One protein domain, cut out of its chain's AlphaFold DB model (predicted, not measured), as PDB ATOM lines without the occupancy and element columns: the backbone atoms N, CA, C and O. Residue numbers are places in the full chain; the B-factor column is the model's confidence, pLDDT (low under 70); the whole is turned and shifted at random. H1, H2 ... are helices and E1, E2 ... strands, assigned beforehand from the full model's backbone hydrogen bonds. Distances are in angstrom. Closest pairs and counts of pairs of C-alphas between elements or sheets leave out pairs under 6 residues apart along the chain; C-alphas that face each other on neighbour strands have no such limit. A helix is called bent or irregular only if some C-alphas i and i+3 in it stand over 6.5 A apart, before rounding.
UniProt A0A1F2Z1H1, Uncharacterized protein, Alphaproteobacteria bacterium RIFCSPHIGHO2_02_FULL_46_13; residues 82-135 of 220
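AT A GLANCE: This is residues 82 to 135 of the 220 residues of an uncharacterized protein of Alphaproteobacteria bacterium RIFCSPHIGHO2_02_FULL_46_13 (UniProt A0A1F2Z1H1). A long, narrow antiparallel ribbon of E1 and E2 has the small helix H1 and a loop at one end, where residues 93 to 99 stick out; at the other end E2 folds back into the short strand E3. H2 follows E3 and only grazes the sheet, and residues 129 to 135 stick out as a free tail. The printed part has 54 residues, with three named strands and two named helices in the order E1, H1, E2, E3, H2; the sheet order is E1, E2, E3, all antiparallel, and the class is mixed. The whole is only just loose, close to extended, with a radius of gyration of the C-alphas of 14.6 A, and its elongated outline spans 42 by 26 by 16 A.

IN THESE COORDINATES: E1, residues 82 to 88, begins at C-alpha 82 (-13.331, -37.348, -2.387) and is 19.2 A long. H1 is residues 89 to 93. E2, residues 103 to 112, is 25.1 A long and bends by 65 degrees at residue 106. E3 is residues 117 to 119. H2, residues 125 to 131, ends at C-alpha 131 (2.891, -36.636, 4.771) and is only just irregular: C-alphas 126 and 129 are 6.7 A apart.

HOW THE PARTS SIT: E1 and E2 are antiparallel at 154 degrees, with N 83 and O 109 at 2.8 A. The hairpin E2 and E3 is antiparallel at 146 degrees, with N 110 and O 118 at 2.9 A. E1 and E3 are apart. H1 is only just not on the sheet, with 4 pairs of C-alphas within 10 A. The closest C-alphas of E3 and H2, Val 117 and Ser 125, are 4.9 A apart. In H1 every O i to N i+4 pair is within hydrogen-bond range; in H2 1 of 3 is, beside 3 of 4 O i to N i+3 pairs.

THE WHOLE: The farthest C-alphas, Ala 98 and Asp 114, are 42.5 A apart. The printed part has no cut, and no link is long. Mean pLDDT of the printed part is 80.8; residues 128 to 135 are under 70.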
ATOM      1  N   GLU A  82     -14.053 -36.090  -2.167       90.62
ATOM      2  CA  GLU A  82     -13.331 -37.348  -2.387       90.62
ATOM      3  C   GLU A  82     -12.230 -37.179  -3.440       90.62
ATOM      4  O   GLU A  82     -12.485 -36.745  -4.562       90.62
ATOM      5  N   VAL A  83     -11.001 -37.547  -3.077       88.81
ATOM      6  CA  VAL A  83      -9.824 -37.508  -3.949       88.81
ATOM      7  C   VAL A  83      -9.295 -38.933  -4.133       88.81
ATOM      8  O   VAL A  83      -8.784 -39.520  -3.171       88.81
ATOM      9  N   PRO A  84      -9.394 -39.518  -5.339       87.94
ATOM     10  CA  PRO A  84      -8.847 -40.840  -5.601       87.94
ATOM     11  C   PRO A  84      -7.318 -40.780  -5.657       87.94
ATOM     12  O   PRO A  84      -6.726 -40.018  -6.420       87.94
ATOM     13  N   MET A  85      -6.666 -41.619  -4.862       84.56
ATOM     14  CA  MET A  85      -5.234 -41.866  -4.949       84.56
ATOM     15  C   MET A  85      -4.978 -42.946  -5.987       84.56
ATOM     16  O   MET A  85      -5.456 -44.071  -5.848       84.56
ATOM     17  N   THR A  86      -4.192 -42.627  -7.009       86.62
ATOM     18  CA  THR A  86      -3.842 -43.559  -8.085       86.62
ATOM     19  C   THR A  86      -2.375 -43.961  -8.022       86.62
ATOM     20  O   THR A  86      -1.512 -43.134  -7.732       86.62
ATOM     21  N   ILE A  87      -2.074 -45.218  -8.355       85.19
ATOM     22  CA  ILE A  87      -0.708 -45.682  -8.617       85.19
ATOM     23  C   ILE A  87      -0.529 -45.869 -10.120       85.19
ATOM     24  O   ILE A  87      -1.384 -46.441 -10.794       85.19
ATOM     25  N   ASP A  88       0.620 -45.424 -10.618       87.06
ATOM     26  CA  ASP A  88       1.100 -45.722 -11.961       87.06
ATOM     27  C   ASP A  88       1.684 -47.149 -12.001       87.06
ATOM     28  O   ASP A  88       2.790 -47.413 -11.509       87.06
ATOM     29  N   LEU A  89       0.922 -48.097 -12.557       87.19
ATOM     30  CA  LEU A  89       1.384 -49.478 -12.716       87.19
ATOM     31  C   LEU A  89       2.480 -49.605 -13.769       87.19
ATOM     32  O   LEU A  89       3.322 -50.490 -13.633       87.19
ATOM     33  N   ALA A  90       2.489 -48.754 -14.796       86.31
ATOM     34  CA  ALA A  90       3.501 -48.779 -15.850       86.31
ATOM     35  C   ALA A  90       4.881 -48.556 -15.233       86.31
ATOM     36  O   ALA A  90       5.786 -49.390 -15.345       86.31
ATOM     37  N   LYS A  91       4.981 -47.499 -14.424       84.44
ATOM     38  CA  LYS A  91       6.173 -47.187 -13.640       84.44
ATOM     39  C   LYS A  91       6.544 -48.307 -12.671       84.44
ATOM     40  O   LYS A  91       7.720 -48.640 -12.551       84.44
ATOM     41  N   ARG A  92       5.565 -48.913 -11.992       84.81
ATOM     42  CA  ARG A  92       5.818 -49.990 -11.016       84.81
ATOM     43  C   ARG A  92       6.301 -51.291 -11.659       84.81
ATOM     44  O   ARG A  92       7.110 -51.991 -11.062       84.81
ATOM     45  N   MET A  93       5.801 -51.624 -12.844       86.69
ATOM     46  CA  MET A  93       6.159 -52.840 -13.580       86.69
ATOM     47  C   MET A  93       7.375 -52.644 -14.498       86.69
ATOM     48  O   MET A  93       7.818 -53.600 -15.127       86.69
ATOM     49  N   GLY A  94       7.913 -51.422 -14.590       84.12
ATOM     50  CA  GLY A  94       9.046 -51.104 -15.462       84.12
ATOM     51  C   GLY A  94       8.715 -51.213 -16.951       84.12
ATOM     52  O   GLY A  94       9.617 -51.365 -17.772       84.12
ATOM     53  N   VAL A  95       7.431 -51.152 -17.305       82.69
ATOM     54  CA  VAL A  95       6.968 -51.192 -18.692       82.69
ATOM     55  C   VAL A  95       6.374 -49.842 -19.042       82.69
ATOM     56  O   VAL A  95       5.562 -49.307 -18.298       82.69
ATOM     57  N   ALA A  96       6.757 -49.292 -20.186       73.12
ATOM     58  CA  ALA A  96       6.137 -48.098 -20.746       73.12
ATOM     59  C   ALA A  96       5.338 -48.514 -21.988       73.12
ATOM     60  O   ALA A  96       5.826 -48.339 -23.106       73.12
ATOM     61  N   PRO A  97       4.159 -49.151 -21.836       70.31
ATOM     62  CA  PRO A  97       3.339 -49.452 -22.996       70.31
ATOM     63  C   PRO A  97       2.917 -48.132 -23.636       70.31
ATOM     64  O   PRO A  97       2.218 -47.319 -23.031       70.31
ATOM     65  N   ALA A  98       3.380 -47.906 -24.863       75.31
ATOM     66  CA  ALA A  98       3.006 -46.731 -25.627       75.31
ATOM     67  C   ALA A  98       1.475 -46.690 -25.777       75.31
ATOM     68  O   ALA A  98       0.873 -47.631 -26.292       75.31
ATOM     69  N   GLY A  99       0.859 -45.604 -25.310       71.12
ATOM     70  CA  GLY A  99      -0.573 -45.346 -25.477       71.12
ATOM     71  C   GLY A  99      -1.514 -46.015 -24.468       71.12
ATOM     72  O   GLY A  99      -2.722 -45.935 -24.672       71.12
ATOM     73  N   ALA A 100      -1.016 -46.644 -23.397       71.44
ATOM     74  CA  ALA A 100      -1.871 -47.184 -22.336       71.44
ATOM     75  C   ALA A 100      -1.695 -46.410 -21.021       71.44
ATOM     76  O   ALA A 100      -0.639 -46.459 -20.391       71.44
ATOM     77  N   GLU A 101      -2.755 -45.729 -20.581       73.00
ATOM     78  CA  GLU A 101      -2.830 -45.163 -19.233       73.00
ATOM     79  C   GLU A 101      -3.079 -46.292 -18.231       73.00
ATOM     80  O   GLU A 101      -4.156 -46.882 -18.180       73.00
ATOM     81  N   MET A 102      -2.063 -46.618 -17.432       80.88
ATOM     82  CA  MET A 102      -2.160 -47.643 -16.389       80.88
ATOM     83  C   MET A 102      -2.206 -47.001 -15.003       80.88
ATOM     84  O   MET A 102      -1.366 -47.269 -14.142       80.88
ATOM     85  N   GLN A 103      -3.190 -46.125 -14.809       84.25
ATOM     86  CA  GLN A 103      -3.508 -45.523 -13.517       84.25
ATOM     87  C   GLN A 103      -4.565 -46.380 -12.822       84.25
ATOM     88  O   GLN A 103      -5.679 -46.529 -13.321       84.25
ATOM     89  N   MET A 104      -4.226 -46.950 -11.668       83.38
ATOM     90  CA  MET A 104      -5.184 -47.703 -10.857       83.38
ATOM     91  C   MET A 104      -5.458 -46.968  -9.551       83.38
ATOM     92  O   MET A 104      -4.503 -46.679  -8.821       83.38
ATOM     93  N   PRO A 105      -6.731 -46.683  -9.229       84.00
ATOM     94  CA  PRO A 105      -7.095 -46.137  -7.934       84.00
ATOM     95  C   PRO A 105      -6.832 -47.185  -6.851       84.00
ATOM     96  O   PRO A 105      -7.262 -48.332  -6.960       84.00
ATOM     97  N   VAL A 106      -6.100 -46.797  -5.813       86.75
ATOM     98  CA  VAL A 106      -5.752 -47.669  -4.681       86.75
ATOM     99  C   VAL A 106      -6.469 -47.297  -3.397       86.75
ATOM    100  O   VAL A 106      -6.628 -48.145  -2.523       86.75
ATOM    101  N   ALA A 107      -6.896 -46.044  -3.274       86.25
ATOM    102  CA  ALA A 107      -7.614 -45.549  -2.112       86.25
ATOM    103  C   ALA A 107      -8.337 -44.247  -2.448       86.25
ATOM    104  O   ALA A 107      -7.969 -43.566  -3.402       86.25
ATOM    105  N   ASN A 108      -9.310 -43.878  -1.619       87.50
ATOM    106  CA  ASN A 108      -9.955 -42.572  -1.667       87.50
ATOM    107  C   ASN A 108      -9.648 -41.814  -0.376       87.50
ATOM    108  O   ASN A 108      -9.813 -42.345   0.726       87.50
ATOM    109  N   LEU A 109      -9.208 -40.569  -0.528       90.00
ATOM    110  CA  LEU A 109      -9.093 -39.601   0.554       90.00
ATOM    111  C   LEU A 109     -10.394 -38.813   0.647       90.00
ATOM    112  O   LEU A 109     -10.874 -38.317  -0.369       90.00
ATOM    113  N   LYS A 110     -10.941 -38.661   1.851       91.69
ATOM    114  CA  LYS A 110     -12.050 -37.740   2.125       91.69
ATOM    115  C   LYS A 110     -11.513 -36.525   2.860       91.69
ATOM    116  O   LYS A 110     -10.916 -36.671   3.925       91.69
ATOM    117  N   LEU A 111     -11.721 -35.347   2.289       89.31
ATOM    118  CA  LEU A 111     -11.334 -34.067   2.870       89.31
ATOM    119  C   LEU A 111     -12.601 -33.336   3.303       89.31
ATOM    120  O   LEU A 111     -13.414 -32.974   2.454       89.31
ATOM    121  N   TYR A 112     -12.779 -33.142   4.603       90.19
ATOM    122  CA  TYR A 112     -13.944 -32.478   5.180       90.19
ATOM    123  C   TYR A 112     -13.713 -30.968   5.313       90.19
ATOM    124  O   TYR A 112     -12.576 -30.494   5.392       90.19
ATOM    125  N   LYS A 113     -14.802 -30.192   5.364       85.12
ATOM    126  CA  LYS A 113     -14.747 -28.722   5.511       85.12
ATOM    127  C   LYS A 113     -14.077 -28.242   6.802       85.12
ATOM    128  O   LYS A 113     -13.528 -27.146   6.830       85.12
ATOM    129  N   ASP A 114     -14.139 -29.042   7.860       84.06
ATOM    130  CA  ASP A 114     -13.521 -28.770   9.162       84.06
ATOM    131  C   ASP A 114     -12.001 -29.026   9.177       84.06
ATOM    132  O   ASP A 114     -11.338 -28.775  10.182       84.06
ATOM    133  N   GLY A 115     -11.436 -29.491   8.056       82.25
ATOM    134  CA  GLY A 115     -10.023 -29.835   7.925       82.25
ATOM    135  C   GLY A 115      -9.696 -31.276   8.315       82.25
ATOM    136  O   GLY A 115      -8.520 -31.648   8.279       82.25
ATOM    137  N   LYS A 116     -10.694 -32.101   8.656       87.44
ATOM    138  CA  LYS A 116     -10.497 -33.535   8.881       87.44
ATOM    139  C   LYS A 116     -10.151 -34.235   7.566       87.44
ATOM    140  O   LYS A 116     -10.759 -33.983   6.524       87.44
ATOM    141  N   VAL A 117      -9.191 -35.152   7.623       88.81
ATOM    142  CA  VAL A 117      -8.771 -35.983   6.492       88.81
ATOM    143  C   VAL A 117      -8.939 -37.452   6.857       88.81
ATOM    144  O   VAL A 117      -8.312 -37.939   7.796       88.81
ATOM    145  N   GLU A 118      -9.748 -38.179   6.090       91.56
ATOM    146  CA  GLU A 118      -9.913 -39.626   6.240       91.56
ATOM    147  C   GLU A 118      -9.313 -40.385   5.059       91.56
ATOM    148  O   GLU A 118      -9.501 -40.030   3.895       91.56
ATOM    149  N   TYR A 119      -8.643 -41.488   5.367       89.50
ATOM    150  CA  TYR A 119      -8.119 -42.449   4.409       89.50
ATOM    151  C   TYR A 119      -8.738 -43.815   4.697       89.50
ATOM    152  O   TYR A 119      -8.538 -44.372   5.774       89.50
ATOM    153  N   ASN A 120      -9.523 -44.350   3.756       86.88
ATOM    154  CA  ASN A 120     -10.233 -45.631   3.919       86.88
ATOM    155  C   ASN A 120     -11.053 -45.733   5.228       86.88
ATOM    156  O   ASN A 120     -11.130 -46.793   5.843       86.88
ATOM    157  N   GLY A 121     -11.655 -44.620   5.665       86.81
ATOM    158  CA  GLY A 121     -12.447 -44.541   6.900       86.81
ATOM    159  C   GLY A 121     -11.633 -44.354   8.185       86.81
ATOM    160  O   GLY A 121     -12.217 -44.279   9.263       86.81
ATOM    161  N   GLN A 122     -10.306 -44.255   8.095       89.06
ATOM    162  CA  GLN A 122      -9.439 -43.917   9.219       89.06
ATOM    163  C   GLN A 122      -9.066 -42.434   9.177       89.06
ATOM    164  O   GLN A 122      -8.586 -41.945   8.156       89.06
ATOM    165  N   ASP A 123      -9.252 -41.727  10.289       90.62
ATOM    166  CA  ASP A 123      -8.792 -40.346  10.434       90.62
ATOM    167  C   ASP A 123      -7.255 -40.301  10.455       90.62
ATOM    168  O   ASP A 123      -6.609 -40.919  11.306       90.62
ATOM    169  N   ILE A 124      -6.676 -39.588   9.492       87.81
ATOM    170  CA  ILE A 124      -5.232 -39.389   9.344       87.81
ATOM    171  C   ILE A 124      -4.831 -37.921   9.508       87.81
ATOM    172  O   ILE A 124      -3.690 -37.572   9.207       87.81
ATOM    173  N   SER A 125      -5.724 -37.056   9.994       85.62
ATOM    174  CA  SER A 125      -5.510 -35.602  10.080       85.62
ATOM    175  C   SER A 125      -4.224 -35.238  10.830       85.62
ATOM    176  O   SER A 125      -3.482 -34.354  10.408       85.62
ATOM    177  N   SER A 126      -3.896 -35.974  11.898       82.00
ATOM    178  CA  SER A 126      -2.667 -35.782  12.688       82.00
ATOM    179  C   SER A 126      -1.381 -36.110  11.922       82.00
ATOM    180  O   SER A 126      -0.331 -35.523  12.186       82.00
ATOM    181  N   ASN A 127      -1.461 -37.022  10.953       76.44
ATOM    182  CA  ASN A 127      -0.339 -37.464  10.130       76.44
ATOM    183  C   ASN A 127      -0.308 -36.766   8.764       76.44
ATOM    184  O   ASN A 127       0.720 -36.774   8.096       76.44
ATOM    185  N   ALA A 128      -1.393 -36.117   8.337       69.38
ATOM    186  CA  ALA A 128      -1.450 -35.424   7.052       69.38
ATOM    187  C   ALA A 128      -0.348 -34.355   6.928       69.38
ATOM    188  O   ALA A 128       0.318 -34.261   5.899       69.38
ATOM    189  N   ALA A 129      -0.062 -33.624   8.013       64.12
ATOM    190  CA  ALA A 129       1.005 -32.624   8.047       64.12
ATOM    191  C   ALA A 129       2.419 -33.220   7.881       64.12
ATOM    192  O   ALA A 129       3.298 -32.560   7.330       64.12
ATOM    193  N   SER A 130       2.654 -34.456   8.334       63.75
ATOM    194  CA  SER A 130       3.946 -35.136   8.160       63.75
ATOM    195  C   SER A 130       4.081 -35.790   6.783       63.75
ATOM    196  O   SER A 130       5.194 -35.891   6.265       63.75
ATOM    197  N   LEU A 131       2.961 -36.165   6.159       63.56
ATOM    198  CA  LEU A 131       2.891 -36.636   4.771       63.56
ATOM    199  C   LEU A 131       3.062 -35.502   3.754       63.56
ATOM    200  O   LEU A 131       3.507 -35.745   2.637       63.56
ATOM    201  N   CYS A 132       2.775 -34.265   4.163       62.59
ATOM    202  CA  CYS A 132       2.883 -33.056   3.352       62.59
ATOM    203  C   CYS A 132       4.303 -32.627   2.970       62.59
ATOM    204  O   CYS A 132       4.480 -31.527   2.454       62.59
ATOM    205  N   GLY A 133       5.322 -33.451   3.236       52.75
ATOM    206  CA  GLY A 133       6.628 -33.266   2.616       52.75
ATOM    207  C   GLY A 133       7.263 -31.895   2.853       52.75
ATOM    208  O   GLY A 133       8.150 -31.516   2.089       52.75
ATOM    209  N   VAL A 134       6.909 -31.172   3.931       50.25
ATOM    210  CA  VAL A 134       7.868 -30.235   4.514       50.25
ATOM    211  C   VAL A 134       9.022 -31.117   4.934       50.25
ATOM    212  O   VAL A 134       9.026 -31.693   6.022       50.25
ATOM    213  N   ALA A 135       9.983 -31.272   4.020       45.81
ATOM    214  CA  ALA A 135      11.335 -31.624   4.345       45.81
ATOM    215  C   ALA A 135      11.610 -30.804   5.592       45.81
ATOM    216  O   ALA A 135      11.671 -29.571   5.523       45.81
TER     217      ALA A 135